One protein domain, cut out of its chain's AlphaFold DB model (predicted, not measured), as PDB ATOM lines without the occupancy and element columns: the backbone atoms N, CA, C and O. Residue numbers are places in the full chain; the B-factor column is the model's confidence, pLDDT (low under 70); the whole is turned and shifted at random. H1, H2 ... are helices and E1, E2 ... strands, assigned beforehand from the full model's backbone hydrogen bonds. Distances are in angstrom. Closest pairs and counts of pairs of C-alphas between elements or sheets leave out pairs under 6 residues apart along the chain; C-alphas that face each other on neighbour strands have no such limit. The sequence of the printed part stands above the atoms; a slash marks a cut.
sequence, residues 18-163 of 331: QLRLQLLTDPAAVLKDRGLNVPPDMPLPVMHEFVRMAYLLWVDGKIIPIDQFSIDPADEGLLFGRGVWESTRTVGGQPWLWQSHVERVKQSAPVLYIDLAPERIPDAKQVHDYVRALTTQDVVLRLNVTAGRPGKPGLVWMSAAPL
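This is residues 18 to 163 of the 331 residues of a protein of Fimbriiglobus ruber (UniProt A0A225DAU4). A strongly twisted sheet of five strands curls round helix H6, and H5 lies along its edge strand E3 on the same face. From one end of the sheet H3 reaches outward to H2 and H1, which make a small helical head; H4 sits at the opposite end of E3 and E4. The printed part has 146 residues with six named helices and five named strands, in the order H1 H2 H3 E1 E2 H4 E3 H5 H6 E4 E5; the sheet, ordered E2 E1 E5 E4 E3, is antiparallel throughout. The class is mixed, helices and strands, and the whole is compact, with a radius of gyration of the C-alphas of 16.4 A and spans of 49 by 33 by 21 A.

Look first at the sheet: E3, residues 83 to 91, is 26.5 A long, E4, residues 139 to 146, 22.6 A, and E5, residues 156 to 162, 20.8 A; E1 is residues 56 to 59 and E2 residues 62 to 65. Find C-alpha 98 at (56.842, -50.587, -49.130); from there H5 runs 20.6 A to residue 111. H6, residues 124 to 134, is 15.6 A, and H3, residues 44 to 55, 16.3 A. H1, residues 18 to 25, begins at C-alpha 18, (27.447, -29.560, -57.345); H2 is residues 27 to 33 and H4 residues 76 to 80. E5 ends at C-alpha 162, (52.142, -36.612, -59.527).

Check N 86 and O 143, 2.8 A, between E3 and E4; N 159 and O 142, 3.0 A, in the hairpin E4 and E5; N 158 and O 58, 2.8 A, between E5 and E1; and N 64 and O 57, 2.8 A, in the hairpin E1 and E2. H5 and H6 on one face of the sheet give two layers, helices over one face of a sheet. H5 is over E3 at a height over the sheet of 8.9 A, with the C-alphas of Glu 86 and His 101 closest, 6.4 A. H3 stands at the sheet's level; its residues 49 to 53 alone touch H6, closest C-alphas Arg 52 and Leu 134, 5.2 A. H2 touches H3, closest C-alphas Leu 31 and Val 51, 6.5 A. H1 is close to H2 but not clearly touching, Leu 23 to Val 30, C-alphas 6.7 A. H4 only grazes the sheet. Every O i to N i+4 pair is within hydrogen-bond range in H1, H2, H3, H4 and H6; in H5, 8 of 10 are.

The two C-alphas farthest apart, Asp 41 and Gly 151, are 51.0 A apart. The printed part has no cut. The link from H5 to H6, residues 112 to 123, is long. Mean pLDDT of the printed part is 93.9, and no printed residue is under 70.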
ATOM      1  N   GLN A  18      26.889 -30.848 -56.938       90.31
ATOM      2  CA  GLN A  18      27.447 -29.560 -57.345       90.31
ATOM      3  C   GLN A  18      28.842 -29.722 -57.957       90.31
ATOM      4  O   GLN A  18      29.082 -29.245 -59.067       90.31
ATOM      5  N   LEU A  19      29.741 -30.431 -57.270       90.50
ATOM      6  CA  LEU A  19      31.088 -30.709 -57.765       90.50
ATOM      7  C   LEU A  19      31.039 -31.530 -59.057       90.50
ATOM      8  O   LEU A  19      31.772 -31.251 -60.000       90.50
ATOM      9  N   ARG A  20      30.140 -32.513 -59.131       91.44
ATOM     10  CA  ARG A  20      29.949 -33.332 -60.326       91.44
ATOM     11  C   ARG A  20      29.563 -32.488 -61.541       91.44
ATOM     12  O   ARG A  20      30.121 -32.692 -62.615       91.44
ATOM     13  N   LEU A  21      28.646 -31.533 -61.381       90.94
ATOM     14  CA  LEU A  21      28.275 -30.620 -62.465       90.94
ATOM     15  C   LEU A  21      29.470 -29.768 -62.918       90.94
ATOM     16  O   LEU A  21      29.679 -29.602 -64.116       90.94
ATOM     17  N   GLN A  22      30.276 -29.269 -61.977       90.31
ATOM     18  CA  GLN A  22      31.488 -28.507 -62.295       90.31
ATOM     19  C   GLN A  22      32.519 -29.359 -63.044       90.31
ATOM     20  O   GLN A  22      33.052 -28.924 -64.054       90.31
ATOM     21  N   LEU A  23      32.743 -30.601 -62.616       90.62
ATOM     22  CA  LEU A  23      33.671 -31.526 -63.272       90.62
ATOM     23  C   LEU A  23      33.247 -31.909 -64.694       90.62
ATOM     24  O   LEU A  23      34.099 -32.121 -65.549       90.62
ATOM     25  N   LEU A  24      31.941 -31.972 -64.958       88.94
ATOM     26  CA  LEU A  24      31.402 -32.233 -66.296       88.94
ATOM     27  C   LEU A  24      31.436 -31.004 -67.216       88.94
ATOM     28  O   LEU A  24      31.319 -31.164 -68.429       88.94
ATOM     29  N   THR A  25      31.555 -29.794 -66.663       90.31
ATOM     30  CA  THR A  25      31.489 -28.534 -67.426       90.31
ATOM     31  C   THR A  25      32.853 -27.878 -67.606       90.31
ATOM     32  O   THR A  25      33.199 -27.511 -68.726       90.31
ATOM     33  N   ASP A  26      33.633 -27.751 -66.532       90.44
ATOM     34  CA  ASP A  26      34.969 -27.152 -66.523       90.44
ATOM     35  C   ASP A  26      35.875 -27.806 -65.451       90.44
ATOM     36  O   ASP A  26      36.116 -27.245 -64.374       90.44
ATOM     37  N   PRO A  27      36.402 -29.016 -65.717       89.69
ATOM     38  CA  PRO A  27      37.303 -29.697 -64.788       89.69
ATOM     39  C   PRO A  27      38.633 -28.951 -64.573       89.69
ATOM     40  O   PRO A  27      39.270 -29.127 -63.532       89.69
ATOM     41  N   ALA A  28      39.041 -28.081 -65.502       90.25
ATOM     42  CA  ALA A  28      40.245 -27.265 -65.354       90.25
ATOM     43  C   ALA A  28      40.059 -26.184 -64.280       90.25
ATOM     44  O   ALA A  28      40.958 -25.977 -63.462       90.25
ATOM     45  N   ALA A  29      38.887 -25.539 -64.226       89.75
ATOM     46  CA  ALA A  29      38.547 -24.608 -63.150       89.75
ATOM     47  C   ALA A  29      38.530 -25.298 -61.777       89.75
ATOM     48  O   ALA A  29      39.088 -24.767 -60.819       89.75
ATOM     49  N   VAL A  30      37.989 -26.518 -61.697       89.94
ATOM     50  CA  VAL A  30      37.971 -27.306 -60.452       89.94
ATOM     51  C   VAL A  30      39.389 -27.596 -59.942       89.94
ATOM     52  O   VAL A  30      39.672 -27.461 -58.751       89.94
ATOM     53  N   LEU A  31      40.309 -27.963 -60.837       90.19
ATOM     54  CA  LEU A  31      41.718 -28.165 -60.486       90.19
ATOM     55  C   LEU A  31      42.403 -26.851 -60.084       90.19
ATOM     56  O   LEU A  31      43.159 -26.818 -59.110       90.19
ATOM     57  N   LYS A  32      42.095 -25.750 -60.773       90.06
ATOM     58  CA  LYS A  32      42.642 -24.426 -60.464       90.06
ATOM     59  C   LYS A  32      42.249 -23.944 -59.065       90.06
ATOM     60  O   LYS A  32      43.112 -23.425 -58.358       90.06
ATOM     61  N   ASP A  33      41.013 -24.180 -58.629       87.00
ATOM     62  CA  ASP A  33      40.550 -23.862 -57.266       87.00
ATOM     63  C   ASP A  33      41.319 -24.641 -56.184       87.00
ATOM     64  O   ASP A  33      41.435 -24.203 -55.038       87.00
ATOM     65  N   ARG A  34      41.924 -25.776 -56.555       84.25
ATOM     66  CA  ARG A  34      42.844 -26.562 -55.716       84.25
ATOM     67  C   ARG A  34      44.310 -26.142 -55.842       84.25
ATOM     68  O   ARG A  34      45.184 -26.812 -55.297       84.25
ATOM     69  N   GLY A  35      44.596 -25.053 -56.551       85.31
ATOM     70  CA  GLY A  35      45.955 -24.584 -56.821       85.31
ATOM     71  C   GLY A  35      46.702 -25.415 -57.869       85.31
ATOM     72  O   GLY A  35      47.921 -25.285 -57.989       85.31
ATOM     73  N   LEU A  36      46.003 -26.265 -58.629       85.56
ATOM     74  CA  LEU A  36      46.580 -27.083 -59.693       85.56
ATOM     75  C   LEU A  36      46.323 -26.417 -61.047       85.56
ATOM     76  O   LEU A  36      45.237 -26.503 -61.612       85.56
ATOM     77  N   ASN A  37      47.346 -25.750 -61.580       85.31
ATOM     78  CA  ASN A  37      47.285 -25.186 -62.926       85.31
ATOM     79  C   ASN A  37      47.559 -26.284 -63.958       85.31
ATOM     80  O   ASN A  37      48.646 -26.867 -63.964       85.31
ATOM     81  N   VAL A  38      46.592 -26.540 -64.836       85.06
ATOM     82  CA  VAL A  38      46.736 -27.479 -65.953       85.06
ATOM     83  C   VAL A  38      46.955 -26.731 -67.273       85.06
ATOM     84  O   VAL A  38      46.388 -25.650 -67.456       85.06
ATOM     85  N   PRO A  39      47.779 -27.262 -68.196       86.75
ATOM     86  CA  PRO A  39      47.905 -26.722 -69.545       86.75
ATOM     87  C   PRO A  39      46.550 -26.676 -70.273       86.75
ATOM     88  O   PRO A  39      45.750 -27.599 -70.096       86.75
ATOM     89  N   PRO A  40      46.288 -25.656 -71.115       82.81
ATOM     90  CA  PRO A  40      45.023 -25.530 -71.848       82.81
ATOM     91  C   PRO A  40      44.718 -26.712 -72.780       82.81
ATOM     92  O   PRO A  40      43.564 -26.965 -73.108       82.81
ATOM     93  N   ASP A  41      45.757 -27.416 -73.220       89.12
ATOM     94  CA  ASP A  41      45.734 -28.528 -74.166       89.12
ATOM     95  C   ASP A  41      45.796 -29.909 -73.491       89.12
ATOM     96  O   ASP A  41      45.920 -30.929 -74.172       89.12
ATOM     97  N   MET A  42      45.696 -29.974 -72.156       89.94
ATOM     98  CA  MET A  42      45.700 -31.243 -71.429       89.94
ATOM     99  C   MET A  42      44.526 -32.136 -71.878       89.94
ATOM    100  O   MET A  42      43.368 -31.719 -71.777       89.94
ATOM    101  N   PRO A  43      44.779 -33.391 -72.304       91.62
ATOM    102  CA  PRO A  43      43.709 -34.307 -72.675       91.62
ATOM    103  C   PRO A  43      42.737 -34.544 -71.515       91.62
ATOM    104  O   PRO A  43      43.160 -34.815 -70.390       91.62
ATOM    105  N   LEU A  44      41.434 -34.525 -71.803       89.12
ATOM    106  CA  LEU A  44      40.382 -34.691 -70.796       89.12
ATOM    107  C   LEU A  44      40.554 -35.951 -69.912       89.12
ATOM    108  O   LEU A  44      40.447 -35.818 -68.694       89.12
ATOM    109  N   PRO A  45      40.918 -37.142 -70.443       89.69
ATOM    110  CA  PRO A  45      41.159 -38.317 -69.600       89.69
ATOM    111  C   PRO A  45      42.297 -38.123 -68.589       89.69
ATOM    112  O   PRO A  45      42.209 -38.597 -67.460       89.69
ATOM    113  N   VAL A  46      43.350 -37.395 -68.976       90.00
ATOM    114  CA  VAL A  46      44.462 -37.060 -68.077       90.00
ATOM    115  C   VAL A  46      43.969 -36.092 -67.009       90.00
ATOM    116  O   VAL A  46      44.209 -36.307 -65.827       90.00
ATOM    117  N   MET A  47      43.203 -35.071 -67.395       90.94
ATOM    118  CA  MET A  47      42.610 -34.126 -66.449       90.94
ATOM    119  C   MET A  47      41.736 -34.828 -65.398       90.94
ATOM    120  O   MET A  47      41.822 -34.505 -64.215       90.94
ATOM    121  N   HIS A  48      40.964 -35.841 -65.794       91.81
ATOM    122  CA  HIS A  48      40.168 -36.648 -64.870       91.81
ATOM    123  C   HIS A  48      41.031 -37.443 -63.873       91.81
ATOM    124  O   HIS A  48      40.682 -37.534 -62.696       91.81
ATOM    125  N   GLU A  49      42.184 -37.978 -64.298       92.81
ATOM    126  CA  GLU A  49      43.154 -38.595 -63.379       92.81
ATOM    127  C   GLU A  49      43.663 -37.587 -62.336       92.81
ATOM    128  O   GLU A  49      43.702 -37.898 -61.143       92.81
ATOM    129  N   PHE A  50      43.991 -36.359 -62.756       91.88
ATOM    130  CA  PHE A  50      44.381 -35.284 -61.834       91.88
ATOM    131  C   PHE A  50      43.260 -34.920 -60.859       91.88
ATOM    132  O   PHE A  50      43.531 -34.726 -59.673       91.88
ATOM    133  N   VAL A  51      42.010 -34.875 -61.326       93.31
ATOM    134  CA  VAL A  51      40.841 -34.648 -60.466       93.31
ATOM    135  C   VAL A  51      40.750 -35.734 -59.400       93.31
ATOM    136  O   VAL A  51      40.672 -35.408 -58.217       93.31
ATOM    137  N   ARG A  52      40.807 -37.016 -59.785       94.94
ATOM    138  CA  ARG A  52      40.749 -38.122 -58.819       94.94
ATOM    139  C   ARG A  52      41.892 -38.030 -57.809       94.94
ATOM    140  O   ARG A  52      41.628 -38.111 -56.616       94.94
ATOM    141  N   MET A  53      43.127 -37.770 -58.246       94.12
ATOM    142  CA  MET A  53      44.265 -37.575 -57.332       94.12
ATOM    143  C   MET A  53      44.074 -36.401 -56.358       94.12
ATOM    144  O   MET A  53      44.485 -36.492 -55.205       94.12
ATOM    145  N   ALA A  54      43.455 -35.305 -56.800       92.44
ATOM    146  CA  ALA A  54      43.248 -34.114 -55.977       92.44
ATOM    147  C   ALA A  54      42.068 -34.232 -54.995       92.44
ATOM    148  O   ALA A  54      42.013 -33.480 -54.017       92.44
ATOM    149  N   TYR A  55      41.121 -35.142 -55.249       94.69
ATOM    150  CA  TYR A  55      39.864 -35.229 -54.502       94.69
ATOM    151  C   TYR A  55      39.634 -36.546 -53.773       94.69
ATOM    152  O   TYR A  55      38.794 -36.565 -52.879       94.69
ATOM    153  N   LEU A  56      40.328 -37.626 -54.115       96.88
ATOM    154  CA  LEU A  56      40.137 -38.921 -53.475       96.88
ATOM    155  C   LEU A  56      41.301 -39.237 -52.541       96.88
ATOM    156  O   LEU A  56      42.469 -39.119 -52.904       96.88
ATOM    157  N   LEU A  57      40.959 -39.668 -51.332       98.19
ATOM    158  CA  LEU A  57      41.892 -40.120 -50.309       98.19
ATOM    159  C   LEU A  57      41.580 -41.567 -49.962       98.19
ATOM    160  O   LEU A  57      40.414 -41.942 -49.872       98.19
ATOM    161  N   TRP A  58      42.606 -42.367 -49.687       98.38
ATOM    162  CA  TRP A  58      42.405 -43.619 -48.962       98.38
ATOM    163  C   TRP A  58      42.420 -43.315 -47.464       98.38
ATOM    164  O   TRP A  58      43.359 -42.679 -46.996       98.38
ATOM    165  N   VAL A  59      41.416 -43.746 -46.708       97.94
ATOM    166  CA  VAL A  59      41.259 -43.484 -45.271       97.94
ATOM    167  C   VAL A  59      40.701 -44.739 -44.613       97.94
ATOM    168  O   VAL A  59      39.615 -45.189 -44.980       97.94
ATOM    169  N   ASP A  60      41.453 -45.322 -43.677       95.19
ATOM    170  CA  ASP A  60      41.064 -46.513 -42.905       95.19
ATOM    171  C   ASP A  60      40.393 -47.616 -43.760       95.19
ATOM    172  O   ASP A  60      39.317 -48.130 -43.447       95.19
ATOM    173  N   GLY A  61      41.019 -47.965 -44.889       95.31
ATOM    174  CA  GLY A  61      40.557 -49.041 -45.774       95.31
ATOM    175  C   GLY A  61      39.597 -48.627 -46.890       95.31
ATOM    176  O   GLY A  61      39.237 -49.478 -47.703       95.31
ATOM    177  N   LYS A  62      39.181 -47.358 -46.970       96.38
ATOM    178  CA  LYS A  62      38.197 -46.882 -47.957       96.38
ATOM    179  C   LYS A  62      38.728 -45.720 -48.778       96.38
ATOM    180  O   LYS A  62      39.430 -44.869 -48.253       96.38
ATOM    181  N   ILE A  63      38.341 -45.650 -50.048       97.50
ATOM    182  CA  ILE A  63      38.570 -44.459 -50.870       97.50
ATOM    183  C   ILE A  63      37.379 -43.525 -50.670       97.50
ATOM    184  O   ILE A  63      36.248 -43.915 -50.959       97.50
ATOM    185  N   ILE A  64      37.629 -42.322 -50.163       96.44
ATOM    186  CA  ILE A  64      36.598 -41.319 -49.904       96.44
ATOM    187  C   ILE A  64      36.931 -39.991 -50.594       96.44
ATOM    188  O   ILE A  64      38.108 -39.655 -50.752       96.44
ATOM    189  N   PRO A  65      35.911 -39.207 -50.971       95.50
ATOM    190  CA  PRO A  65      36.076 -37.806 -51.330       95.50
ATOM    191  C   PRO A  65      36.668 -36.977 -50.181       95.50
ATOM    192  O   PRO A  65      36.341 -37.172 -49.011       95.50
ATOM    193  N   ILE A  66      37.514 -36.007 -50.513       92.88
ATOM    194  CA  ILE A  66      38.198 -35.137 -49.550       92.88
ATOM    195  C   ILE A  66      37.239 -34.237 -48.754       92.88
ATOM    196  O   ILE A  66      37.593 -33.808 -47.663       92.88
ATOM    197  N   ASP A  67      36.031 -33.959 -49.256       91.38
ATOM    198  CA  ASP A  67      34.991 -33.229 -48.511       91.38
ATOM    199  C   ASP A  67      34.344 -34.078 -47.399       91.38
ATOM    200  O   ASP A  67      33.723 -33.530 -46.491       91.38
ATOM    201  N   GLN A  68      34.545 -35.400 -47.423       94.38
ATOM    202  CA  GLN A  68      34.159 -36.332 -46.359       94.38
ATOM    203  C   GLN A  68      35.307 -36.619 -45.382       94.38
ATOM    204  O   GLN A  68      35.108 -37.297 -44.374       94.38
ATOM    205  N   PHE A  69      36.517 -36.126 -45.662       95.88
ATOM    206  CA  PHE A  69      37.657 -36.288 -44.771       95.88
ATOM    207  C   PHE A  69      37.612 -35.255 -43.642       95.88
ATOM    208  O   PHE A  69      37.597 -34.049 -43.877       95.88
ATOM    209  N   SER A  70      37.654 -35.731 -42.400       95.25
ATOM    210  CA  SER A  70      37.697 -34.881 -41.211       95.25
ATOM    211  C   SER A  70      38.683 -35.431 -40.192       95.25
ATOM    212  O   SER A  70      38.686 -36.633 -39.931       95.25
ATOM    213  N   ILE A  71      39.458 -34.549 -39.568       95.19
ATOM    214  CA  ILE A  71      40.306 -34.872 -38.418       95.19
ATOM    215  C   ILE A  71      39.587 -34.391 -37.153       95.19
ATOM    216  O   ILE A  71      39.018 -33.298 -37.143       95.19
ATOM    217  N   ASP A  72      39.592 -35.209 -36.096       95.25
ATOM    218  CA  ASP A  72      39.059 -34.822 -34.784       95.25
ATOM    219  C   ASP A  72      39.831 -33.579 -34.285       95.25
ATOM    220  O   ASP A  72      41.060 -33.626 -34.233       95.25
ATOM    221  N   PRO A  73      39.175 -32.458 -33.927       96.69
ATOM    222  CA  PRO A  73      39.882 -31.268 -33.448       96.69
ATOM    223  C   PRO A  73      40.725 -31.513 -32.188       96.69
ATOM    224  O   PRO A  73      41.636 -30.740 -31.906       96.69
ATOM    225  N   ALA A  74      40.426 -32.578 -31.438       97.44
ATOM    226  CA  ALA A  74      41.205 -33.016 -30.286       97.44
ATOM    227  C   ALA A  74      42.293 -34.054 -30.633       97.44
ATOM    228  O   ALA A  74      42.938 -34.571 -29.723       97.44
ATOM    229  N   ASP A  75      42.496 -34.382 -31.914       98.00
ATOM    230  CA  ASP A  75      43.556 -35.288 -32.359       98.00
ATOM    231  C   ASP A  75      44.940 -34.684 -32.061       98.00
ATOM    232  O   ASP A  75      45.290 -33.582 -32.484       98.00
ATOM    233  N   GLU A  76      45.761 -35.426 -31.334       97.50
ATOM    234  CA  GLU A  76      47.085 -35.016 -30.874       97.50
ATOM    235  C   GLU A  76      48.115 -34.955 -32.016       97.50
ATOM    236  O   GLU A  76      49.142 -34.282 -31.900       97.50
ATOM    237  N   GLY A  77      47.821 -35.580 -33.158       96.81
ATOM    238  CA  GLY A  77      48.524 -35.354 -34.416       96.81
ATOM    239  C   GLY A  77      48.321 -33.937 -34.951       96.81
ATOM    240  O   GLY A  77      49.286 -33.335 -35.419       96.81
ATOM    241  N   LEU A  78      47.109 -33.388 -34.825       96.56
ATOM    242  CA  LEU A  78      46.793 -32.005 -35.193       96.56
ATOM    243  C   LEU A  78      47.317 -31.014 -34.147       96.56
ATOM    244  O   LEU A  78      47.980 -30.042 -34.500       96.56
ATOM    245  N   LEU A  79      47.034 -31.263 -32.866       96.31
ATOM    246  CA  LEU A  79      47.335 -30.318 -31.788       96.31
ATOM    247  C   LEU A  79      48.829 -30.242 -31.446       96.31
ATOM    248  O   LEU A  79      49.334 -29.165 -31.134       96.31
ATOM    249  N   PHE A  80      49.535 -31.375 -31.496       94.25
ATOM    250  CA  PHE A  80      50.896 -31.494 -30.957       94.25
ATOM    251  C   PHE A  80      51.898 -32.100 -31.944       94.25
ATOM    252  O   PHE A  80      53.075 -32.264 -31.618       94.25
ATOM    253  N   GLY A  81      51.456 -32.445 -33.156       94.69
ATOM    254  CA  GLY A  81      52.296 -33.125 -34.136       94.69
ATOM    255  C   GLY A  81      52.617 -34.574 -33.760       94.69
ATOM    256  O   GLY A  81      53.588 -35.129 -34.283       94.69
ATOM    257  N   ARG A  82      51.835 -35.205 -32.867       95.44
ATOM    258  CA  ARG A  82      52.015 -36.617 -32.502       95.44
ATOM    259  C   ARG A  82      51.458 -37.512 -33.606       95.44
ATOM    260  O   ARG A  82      50.301 -37.920 -33.600       95.44
ATOM    261  N   GLY A  83      52.293 -37.773 -34.598       97.00
ATOM    262  CA  GLY A  83      51.955 -38.616 -35.734       97.00
ATOM    263  C   GLY A  83      53.167 -38.910 -36.600       97.00
ATOM    264  O   GLY A  83      54.186 -38.215 -36.532       97.00
ATOM    265  N   VAL A  84      53.053 -39.958 -37.406       97.81
ATOM    266  CA  VAL A  84      54.103 -40.433 -38.310       97.81
ATOM    267  C   VAL A  84      53.623 -40.378 -39.746       97.81
ATOM    268  O   VAL A  84      52.427 -40.438 -40.028       97.81
ATOM    269  N   TRP A  85      54.561 -40.254 -40.677       97.88
ATOM    270  CA  TRP A  85      54.235 -40.305 -42.093       97.88
ATOM    271  C   TRP A  85      55.320 -40.985 -42.898       97.88
ATOM    272  O   TRP A  85      56.507 -40.930 -42.587       97.88
ATOM    273  N   GLU A  86      54.895 -41.570 -44.006       97.94
ATOM    274  CA  GLU A  86      55.767 -42.110 -45.021       97.94
ATOM    275  C   GLU A  86      55.495 -41.503 -46.379       97.94
ATOM    276  O   GLU A  86      54.448 -40.918 -46.628       97.94
ATOM    277  N   SER A  87      56.498 -41.586 -47.245       97.00
ATOM    278  CA  SER A  87      56.389 -41.108 -48.616       97.00
ATOM    279  C   SER A  87      57.271 -41.968 -49.491       97.00
ATOM    280  O   SER A  87      58.446 -42.151 -49.157       97.00
ATOM    281  N   THR A  88      56.699 -42.485 -50.569       95.81
ATOM    282  CA  THR A  88      57.401 -43.279 -51.574       95.81
ATOM    283  C   THR A  88      56.723 -43.113 -52.924       95.81
ATOM    284  O   THR A  88      55.538 -42.796 -52.997       95.81
ATOM    285  N   ARG A  89      57.469 -43.319 -54.003       94.19
ATOM    286  CA  ARG A  89      56.887 -43.404 -55.345       94.19
ATOM    287  C   ARG A  89      56.270 -44.775 -55.605       94.19
ATOM    288  O   ARG A  89      56.666 -45.760 -54.982       94.19
ATOM    289  N   THR A  90      55.376 -44.848 -56.582       93.25
ATOM    290  CA  THR A  90      55.013 -46.112 -57.216       93.25
ATOM    291  C   THR A  90      55.851 -46.419 -58.443       93.25
ATOM    292  O   THR A  90      56.497 -45.543 -59.020       93.25
ATOM    293  N   VAL A  91      55.831 -47.698 -58.814       89.44
ATOM    294  CA  VAL A  91      56.422 -48.256 -60.026       89.44
ATOM    295  C   VAL A  91      55.436 -49.267 -60.589       89.44
ATOM    296  O   VAL A  91      55.151 -50.282 -59.950       89.44
ATOM    297  N   GLY A  92      54.848 -48.980 -61.749       88.31
ATOM    298  CA  GLY A  92      53.735 -49.786 -62.253       88.31
ATOM    299  C   GLY A  92      52.544 -49.807 -61.284       88.31
ATOM    300  O   GLY A  92      51.786 -50.779 -61.246       88.31
ATOM    301  N   GLY A  93      52.355 -48.736 -60.509       91.06
ATOM    302  CA  GLY A  93      51.322 -48.607 -59.483       91.06
ATOM    303  C   GLY A  93      51.620 -49.372 -58.193       91.06
ATOM    304  O   GLY A  93      50.781 -49.381 -57.304       91.06
ATOM    305  N   GLN A  94      52.768 -50.044 -58.076       92.06
ATOM    306  CA  GLN A  94      53.190 -50.720 -56.844       92.06
ATOM    307  C   GLN A  94      54.083 -49.793 -56.014       92.06
ATOM    308  O   GLN A  94      54.985 -49.179 -56.588       92.06
ATOM    309  N   PRO A  95      53.890 -49.670 -54.691       93.19
ATOM    310  CA  PRO A  95      54.749 -48.836 -53.856       93.19
ATOM    311  C   PRO A  95      56.189 -49.361 -53.805       93.19
ATOM    312  O   PRO A  95      56.440 -50.546 -53.589       93.19
ATOM    313  N   TRP A  96      57.159 -48.464 -53.970       93.00
ATOM    314  CA  TRP A  96      58.573 -48.823 -53.921       93.00
ATOM    315  C   TRP A  96      59.075 -48.957 -52.476       93.00
ATOM    316  O   TRP A  96      58.867 -48.050 -51.664       93.00
ATOM    317  N   LEU A  97      59.762 -50.068 -52.163       92.62
ATOM    318  CA  LEU A  97      60.289 -50.396 -50.826       92.62
ATOM    319  C   LEU A  97      59.225 -50.367 -49.714       92.62
ATOM    320  O   LEU A  97      59.516 -49.963 -48.581       92.62
ATOM    321  N   TRP A  98      57.984 -50.740 -50.030       94.81
ATOM    322  CA  TRP A  98      56.842 -50.587 -49.130       94.81
ATOM    323  C   TRP A  98      57.057 -51.260 -47.785       94.81
ATOM    324  O   TRP A  98      56.821 -50.633 -46.751       94.81
ATOM    325  N   GLN A  99      57.607 -52.476 -47.777       93.50
ATOM    326  CA  GLN A  99      57.882 -53.180 -46.531       93.50
ATOM    327  C   GLN A  99      58.824 -52.375 -45.626       93.50
ATOM    328  O   GLN A  99      58.589 -52.266 -44.428       93.50
ATOM    329  N   SER A 100      59.860 -51.740 -46.185       95.06
ATOM    330  CA  SER A 100      60.778 -50.895 -45.406       95.06
ATOM    331  C   SER A 100      60.088 -49.657 -44.825       95.06
ATOM    332  O   SER A 100      60.420 -49.226 -43.722       95.06
ATOM    333  N   HIS A 101      59.131 -49.077 -45.551       97.19
ATOM    334  CA  HIS A 101      58.334 -47.948 -45.067       97.19
ATOM    335  C   HIS A 101      57.377 -48.375 -43.943       97.19
ATOM    336  O   HIS A 101      57.331 -47.718 -42.903       97.19
ATOM    337  N   VAL A 102      56.679 -49.501 -44.111       96.31
ATOM    338  CA  VAL A 102      55.780 -50.080 -43.099       96.31
ATOM    339  C   VAL A 102      56.534 -50.443 -41.821       96.31
ATOM    340  O   VAL A 102      56.092 -50.087 -40.730       96.31
ATOM    341  N   GLU A 103      57.696 -51.091 -41.928       95.56
ATOM    342  CA  GLU A 103      58.511 -51.419 -40.755       95.56
ATOM    343  C   GLU A 103      58.976 -50.162 -40.012       95.56
ATOM    344  O   GLU A 103      58.930 -50.123 -38.782       95.56
ATOM    345  N   ARG A 104      59.320 -49.081 -40.724       96.12
ATOM    346  CA  ARG A 104      59.661 -47.814 -40.062       96.12
ATOM    347  C   ARG A 104      58.465 -47.193 -39.339       96.12
ATOM    348  O   ARG A 104      58.650 -46.653 -38.250       96.12
ATOM    349  N   VAL A 105      57.250 -47.294 -39.882       97.25
ATOM    350  CA  VAL A 105      56.022 -46.869 -39.180       97.25
ATOM    351  C   VAL A 105      55.823 -47.686 -37.901       97.25
ATOM    352  O   VAL A 105      55.651 -47.095 -36.837       97.25
ATOM    353  N   LYS A 106      55.930 -49.019 -37.981       95.75
ATOM    354  CA  LYS A 106      55.802 -49.926 -36.824       95.75
ATOM    355  C   LYS A 106      56.848 -49.664 -35.742       95.75
ATOM    356  O   LYS A 106      56.547 -49.809 -34.565       95.75
ATOM    357  N   GLN A 107      58.056 -49.255 -36.123       94.31
ATOM    358  CA  GLN A 107      59.112 -48.873 -35.179       94.31
ATOM    359  C   GLN A 107      58.887 -47.475 -34.585       94.31
ATOM    360  O   GLN A 107      59.187 -47.249 -33.417       94.31
ATOM    361  N   SER A 108      58.353 -46.536 -35.370       95.44
ATOM    362  CA  SER A 108      58.172 -45.139 -34.950       95.44
ATOM    363  C   SER A 108      56.952 -44.938 -34.050       95.44
ATOM    364  O   SER A 108      57.003 -44.129 -33.124       95.44
ATOM    365  N   ALA A 109      55.853 -45.649 -34.316       95.50
ATOM    366  CA  ALA A 109      54.590 -45.471 -33.601       95.50
ATOM    367  C   ALA A 109      54.712 -45.712 -32.078       95.50
ATOM    368  O   ALA A 109      54.313 -44.822 -31.323       95.50
ATOM    369  N   PRO A 110      55.344 -46.803 -31.592       94.62
ATOM    370  CA  PRO A 110      55.517 -47.036 -30.157       94.62
ATOM    371  C   PRO A 110      56.373 -45.975 -29.458       94.62
ATOM    372  O   PRO A 110      56.070 -45.598 -28.330       94.62
ATOM    373  N   VAL A 111      57.400 -45.437 -30.130       94.19
ATOM    374  CA  VAL A 111      58.265 -44.377 -29.569       94.19
ATOM    375  C   VAL A 111      57.479 -43.089 -29.300       94.19
ATOM    376  O   VAL A 111      57.826 -42.323 -28.403       94.19
ATOM    377  N   LEU A 112      56.404 -42.858 -30.056       93.38
ATOM    378  CA  LEU A 112      55.506 -41.713 -29.904       93.38
ATOM    379  C   LEU A 112      54.215 -42.053 -29.149       93.38
ATOM    380  O   LEU A 112      53.296 -41.234 -29.146       93.38
ATOM    381  N   TYR A 113      54.123 -43.237 -28.536       93.69
ATOM    382  CA  TYR A 113      52.915 -43.711 -27.851       93.69
ATOM    383  C   TYR A 113      51.663 -43.641 -28.744       93.69
ATOM    384  O   TYR A 113      50.585 -43.224 -28.318       93.69
ATOM    385  N   ILE A 114      51.823 -44.001 -30.018       95.88
ATOM    386  CA  ILE A 114      50.726 -44.136 -30.976       95.88
ATOM    387  C   ILE A 114      50.238 -45.581 -30.917       95.88
ATOM    388  O   ILE A 114      50.979 -46.498 -31.275       95.88
ATOM    389  N   ASP A 115      48.991 -45.770 -30.494       93.19
ATOM    390  CA  ASP A 115      48.320 -47.066 -30.562       93.19
ATOM    391  C   ASP A 115      47.891 -47.349 -32.011       93.19
ATOM    392  O   ASP A 115      46.906 -46.805 -32.520       93.19
ATOM    393  N   LEU A 116      48.706 -48.143 -32.707       95.50
ATOM    394  CA  LEU A 116      48.524 -48.489 -34.112       95.50
ATOM    395  C   LEU A 116      48.473 -50.004 -34.274       95.50
ATOM    396  O   LEU A 116      49.507 -50.674 -34.327       95.50
ATOM    397  N   ALA A 117      47.260 -50.525 -34.421       94.06
ATOM    398  CA  ALA A 117      47.054 -51.918 -34.779       94.06
ATOM    399  C   ALA A 117      47.645 -52.202 -36.184       94.06
ATOM    400  O   ALA A 117      47.345 -51.449 -37.122       94.06
ATOM    401  N   PRO A 118      48.499 -53.234 -36.358       92.06
ATOM    402  CA  PRO A 118      49.204 -53.498 -37.617       92.06
ATOM    403  C   PRO A 118      48.299 -53.618 -38.848       92.06
ATOM    404  O   PRO A 118      48.678 -53.162 -39.922       92.06
ATOM    405  N   GLU A 119      47.101 -54.179 -38.692       93.75
ATOM    406  CA  GLU A 119      46.094 -54.361 -39.741       93.75
ATOM    407  C   GLU A 119      45.525 -53.048 -40.300       93.75
ATOM    408  O   GLU A 119      44.894 -53.044 -41.355       93.75
ATOM    409  N   ARG A 120      45.749 -51.922 -39.612       95.75
ATOM    410  CA  ARG A 120      45.350 -50.595 -40.096       95.75
ATOM    411  C   ARG A 120      46.343 -50.009 -41.093       95.75
ATOM    412  O   ARG A 120      45.998 -49.070 -41.809       95.75
ATOM    413  N   ILE A 121      47.576 -50.515 -41.124       97.00
ATOM    414  CA  ILE A 121      48.585 -50.081 -42.088       97.00
ATOM    415  C   ILE A 121      48.273 -50.767 -43.424       97.00
ATOM    416  O   ILE A 121      48.226 -51.997 -43.454       97.00
ATOM    417  N   PRO A 122      48.080 -50.020 -44.528       96.81
ATOM    418  CA  PRO A 122      47.714 -50.634 -45.795       96.81
ATOM    419  C   PRO A 122      48.819 -51.557 -46.313       96.81
ATOM    420  O   PRO A 122      50.004 -51.204 -46.298       96.81
ATOM    421  N   ASP A 123      48.438 -52.729 -46.809       95.44
ATOM    422  CA  ASP A 123      49.364 -53.607 -47.521       95.44
ATOM    423  C   ASP A 123      49.665 -53.079 -48.941       95.44
ATOM    424  O   ASP A 123      49.030 -52.145 -49.442       95.44
ATOM    425  N   ALA A 124      50.659 -53.668 -49.614       94.19
ATOM    426  CA  ALA A 124      51.051 -53.234 -50.957       94.19
ATOM    427  C   ALA A 124      49.907 -53.357 -51.983       94.19
ATOM    428  O   ALA A 124      49.833 -52.557 -52.918       94.19
ATOM    429  N   LYS A 125      48.989 -54.315 -51.796       94.62
ATOM    430  CA  LYS A 125      47.837 -54.503 -52.679       94.62
ATOM    431  C   LYS A 125      46.828 -53.371 -52.499       94.62
ATOM    432  O   LYS A 125      46.386 -52.808 -53.493       94.62
ATOM    433  N   GLN A 126      46.497 -52.993 -51.268       96.56
ATOM    434  CA  GLN A 126      45.600 -51.872 -50.979       96.56
ATOM    435  C   GLN A 126      46.164 -50.555 -51.515       96.56
ATOM    436  O   GLN A 126      45.418 -49.738 -52.053       96.56
ATOM    437  N   VAL A 127      47.484 -50.365 -51.420       97.12
ATOM    438  CA  VAL A 127      48.163 -49.224 -52.045       97.12
ATOM    439  C   VAL A 127      48.023 -49.262 -53.567       97.12
ATOM    440  O   VAL A 127      47.686 -48.246 -54.173       97.12
ATOM    441  N   HIS A 128      48.244 -50.421 -54.191       95.69
ATOM    442  CA  HIS A 128      48.099 -50.582 -55.636       95.69
ATOM    443  C   HIS A 128      46.673 -50.310 -56.118       95.69
ATOM    444  O   HIS A 128      46.478 -49.529 -57.048       95.69
ATOM    445  N   ASP A 129      45.683 -50.921 -55.469       96.81
ATOM    446  CA  ASP A 129      44.267 -50.742 -55.785       96.81
ATOM    447  C   ASP A 129      43.870 -49.264 -55.648       96.81
ATOM    448  O   ASP A 129      43.190 -48.724 -56.520       96.81
ATOM    449  N   TYR A 130      44.354 -48.584 -54.597       97.94
ATOM    450  CA  TYR A 130      44.161 -47.146 -54.424       97.94
ATOM    451  C   TYR A 130      44.735 -46.357 -55.600       97.94
ATOM    452  O   TYR A 130      44.008 -45.597 -56.229       97.94
ATOM    453  N   VAL A 131      46.002 -46.569 -55.960       97.06
ATOM    454  CA  VAL A 131      46.641 -45.846 -57.071       97.06
ATOM    455  C   VAL A 131      45.918 -46.099 -58.390       97.06
ATOM    456  O   VAL A 131      45.690 -45.159 -59.149       97.06
ATOM    457  N   ARG A 132      45.484 -47.340 -58.640       95.94
ATOM    458  CA  ARG A 132      44.757 -47.715 -59.860       95.94
ATOM    459  C   ARG A 132      43.337 -47.171 -59.926       95.94
ATOM    460  O   ARG A 132      42.840 -46.965 -61.029       95.94
ATOM    461  N   ALA A 133      42.718 -46.865 -58.790       95.88
ATOM    462  CA  ALA A 133      41.469 -46.113 -58.764       95.88
ATOM    463  C   ALA A 133      41.662 -44.633 -59.152       95.88
ATOM    464  O   ALA A 133      40.715 -43.987 -59.594       95.88
ATOM    465  N   LEU A 134      42.874 -44.082 -59.011       95.69
ATOM    466  CA  LEU A 134      43.163 -42.683 -59.340       95.69
ATOM    467  C   LEU A 134      43.687 -42.513 -60.767       95.69
ATOM    468  O   LEU A 134      43.167 -41.692 -61.523       95.69
ATOM    469  N   THR A 135      44.723 -43.266 -61.136       94.75
ATOM    470  CA  THR A 135      45.513 -43.012 -62.346       94.75
ATOM    471  C   THR A 135      46.185 -44.271 -62.897       94.75
ATOM    472  O   THR A 135      46.517 -45.231 -62.190       94.75
ATOM    473  N   THR A 136      46.416 -44.253 -64.208       91.88
ATOM    474  CA  THR A 136      47.253 -45.234 -64.907       91.88
ATOM    475  C   THR A 136      48.752 -44.980 -64.700       91.88
ATOM    476  O   THR A 136      49.555 -45.906 -64.839       91.88
ATOM    477  N   GLN A 137      49.132 -43.766 -64.298       91.75
ATOM    478  CA  GLN A 137      50.515 -43.335 -64.108       91.75
ATOM    479  C   GLN A 137      51.080 -43.753 -62.748       91.75
ATOM    480  O   GLN A 137      50.367 -44.229 -61.862       91.75
ATOM    481  N   ASP A 138      52.390 -43.570 -62.590       92.44
ATOM    482  CA  ASP A 138      53.037 -43.637 -61.286       92.44
ATOM    483  C   ASP A 138      52.944 -42.301 -60.538       92.44
ATOM    484  O   ASP A 138      52.918 -41.222 -61.135       92.44
ATOM    485  N   VAL A 139      52.906 -42.387 -59.210       95.44
ATOM    486  CA  VAL A 139      52.654 -41.268 -58.294       95.44
ATOM    487  C   VAL A 139      53.626 -41.287 -57.122       95.44
ATOM    488  O   VAL A 139      54.262 -42.300 -56.839       95.44
ATOM    489  N   VAL A 140      53.729 -40.177 -56.395       96.81
ATOM    490  CA  VAL A 140      54.217 -40.176 -55.014       96.81
ATOM    491  C   VAL A 140      53.033 -40.412 -54.088       96.81
ATOM    492  O   VAL A 140      52.102 -39.613 -54.042       96.81
ATOM    493  N   LEU A 141      53.093 -41.493 -53.321       97.06
ATOM    494  CA  LEU A 141      52.190 -41.767 -52.214       97.06
ATOM    495  C   LEU A 141      52.727 -41.142 -50.941       97.06
ATOM    496  O   LEU A 141      53.924 -41.223 -50.660       97.06
ATOM    497  N   ARG A 142      51.820 -40.616 -50.123       98.25
ATOM    498  CA  ARG A 142      52.101 -40.234 -48.744       98.25
ATOM    499  C   ARG A 142      51.144 -40.957 -47.808       98.25
ATOM    500  O   ARG A 142      49.952 -40.694 -47.866       98.25
ATOM    501  N   LEU A 143      51.672 -41.810 -46.936       98.69
ATOM    502  CA  LEU A 143      50.939 -42.423 -45.825       98.69
ATOM    503  C   LEU A 143      51.071 -41.530 -44.594       98.69
ATOM    504  O   LEU A 143      52.163 -41.048 -44.305       98.69
ATOM    505  N   ASN A 144      49.994 -41.334 -43.848       98.62
ATOM    506  CA  ASN A 144      49.990 -40.564 -42.613       98.62
ATOM    507  C   ASN A 144      49.238 -41.344 -41.533       98.62
ATOM    508  O   ASN A 144      48.237 -41.997 -41.825       98.62
ATOM    509  N   VAL A 145      49.727 -41.251 -40.298       98.44
ATOM    510  CA  VAL A 145      49.118 -41.840 -39.107       98.44
ATOM    511  C   VAL A 145      49.116 -40.790 -38.005       98.44
ATOM    512  O   VAL A 145      50.184 -40.315 -37.611       98.44
ATOM    513  N   THR A 146      47.942 -40.425 -37.498       98.19
ATOM    514  CA  THR A 146      47.837 -39.575 -36.304       98.19
ATOM    515  C   THR A 146      47.730 -40.415 -35.036       98.19
ATOM    516  O   THR A 146      47.363 -41.589 -35.079       98.19
ATOM    517  N   ALA A 147      48.050 -39.821 -33.887       97.12
ATOM    518  CA  ALA A 147      47.886 -40.488 -32.602       97.12
ATOM    519  C   ALA A 147      46.424 -40.602 -32.146       97.12
ATOM    520  O   ALA A 147      46.120 -41.471 -31.332       97.12
ATOM    521  N   GLY A 148      45.525 -39.753 -32.652       96.88
ATOM    522  CA  GLY A 148      44.163 -39.668 -32.137       96.88
ATOM    523  C   GLY A 148      44.131 -38.921 -30.817       96.88
ATOM    524  O   GLY A 148      44.859 -37.951 -30.637       96.88
ATOM    525  N   ARG A 149      43.282 -39.360 -29.894       95.56
ATOM    526  CA  ARG A 149      43.122 -38.749 -28.571       95.56
ATOM    527  C   ARG A 149      42.913 -39.829 -27.511       95.56
ATOM    528  O   ARG A 149      42.605 -40.967 -27.870       95.56
ATOM    529  N   PRO A 150      43.004 -39.519 -26.208       90.69
ATOM    530  CA  PRO A 150      42.759 -40.510 -25.164       90.69
ATOM    531  C   PRO A 150      41.446 -41.285 -25.385       90.69
ATOM    532  O   PRO A 150      40.374 -40.691 -25.532       90.69
ATOM    533  N   GLY A 151      41.552 -42.616 -25.457       90.75
ATOM    534  CA  GLY A 151      40.429 -43.535 -25.672       90.75
ATOM    535  C   GLY A 151      39.908 -43.648 -27.112       90.75
ATOM    536  O   GLY A 151      38.932 -44.361 -27.332       90.75
ATOM    537  N   LYS A 152      40.517 -42.970 -28.095       94.31
ATOM    538  CA  LYS A 152      40.118 -43.054 -29.506       94.31
ATOM    539  C   LYS A 152      41.351 -43.023 -30.422       94.31
ATOM    540  O   LYS A 152      42.035 -42.000 -30.457       94.31
ATOM    541  N   PRO A 153      41.621 -44.096 -31.186       95.06
ATOM    542  CA  PRO A 153      42.793 -44.144 -32.051       95.06
ATOM    543  C   PRO A 153      42.720 -43.071 -33.144       95.06
ATOM    544  O   PRO A 153      41.634 -42.641 -33.543       95.06
ATOM    545  N   GLY A 154      43.888 -42.639 -33.622       95.88
ATOM    546  CA  GLY A 154      43.991 -41.661 -34.706       95.88
ATOM    547  C   GLY A 154      43.648 -42.246 -36.067       95.88
ATOM    548  O   GLY A 154      43.288 -43.415 -36.169       95.88
ATOM    549  N   LEU A 155      43.773 -41.440 -37.115       96.69
ATOM    550  CA  LEU A 155      43.470 -41.808 -38.497       96.69
ATOM    551  C   LEU A 155      44.693 -42.382 -39.206       96.69
ATOM    552  O   LEU A 155      45.814 -41.920 -38.984       96.69
ATOM    553  N   VAL A 156      44.455 -43.317 -40.127       98.31
ATOM    554  CA  VAL A 156      45.432 -43.738 -41.136       98.31
ATOM    555  C   VAL A 156      44.903 -43.343 -42.508       98.31
ATOM    556  O   VAL A 156      43.819 -43.772 -42.903       98.31
ATOM    557  N   TRP A 157      45.655 -42.532 -43.250       98.50
ATOM    558  CA  TRP A 157      45.242 -42.127 -44.595       98.50
ATOM    559  C   TRP A 157      46.404 -42.011 -45.570       98.50
ATOM    560  O   TRP A 157      47.546 -41.745 -45.185       98.50
ATOM    561  N   MET A 158      46.093 -42.171 -46.855       98.44
ATOM    562  CA  MET A 158      47.016 -41.940 -47.954       98.44
ATOM    563  C   MET A 158      46.505 -40.865 -48.902       98.44
ATOM    564  O   MET A 158      45.323 -40.814 -49.232       98.44
ATOM    565  N   SER A 159      47.435 -40.050 -49.388       97.94
ATOM    566  CA  SER A 159      47.243 -39.172 -50.540       97.94
ATOM    567  C   SER A 159      48.224 -39.541 -51.652       97.94
ATOM    568  O   SER A 159      49.280 -40.127 -51.392       97.94
ATOM    569  N   ALA A 160      47.860 -39.222 -52.891       97.06
ATOM    570  CA  ALA A 160      48.719 -39.390 -54.056       97.06
ATOM    571  C   ALA A 160      48.977 -38.031 -54.711       97.06
ATOM    572  O   ALA A 160      48.106 -37.164 -54.733       97.06
ATOM    573  N   ALA A 161      50.179 -37.851 -55.242       94.31
ATOM    574  CA  ALA A 161      50.555 -36.687 -56.026       94.31
ATOM    575  C   ALA A 161      51.323 -37.132 -57.278       94.31
ATOM    576  O   ALA A 161      51.994 -38.166 -57.236       94.31
ATOM    577  N   PRO A 162      51.292 -36.356 -58.372       92.31
ATOM    578  CA  PRO A 162      52.142 -36.612 -59.527       92.31
ATOM    579  C   PRO A 162      53.615 -36.756 -59.129       92.31
ATOM    580  O   PRO A 162      54.084 -36.120 -58.177       92.31
ATOM    581  N   LEU A 163      54.365 -37.572 -59.872       90.56
ATOM    582  CA  LEU A 163      55.813 -37.625 -59.693       90.56
ATOM    583  C   LEU A 163      56.422 -36.228 -59.904       90.56
ATOM    584  O   LEU A 163      56.039 -35.526 -60.843       90.56
TER     585      LEU A 163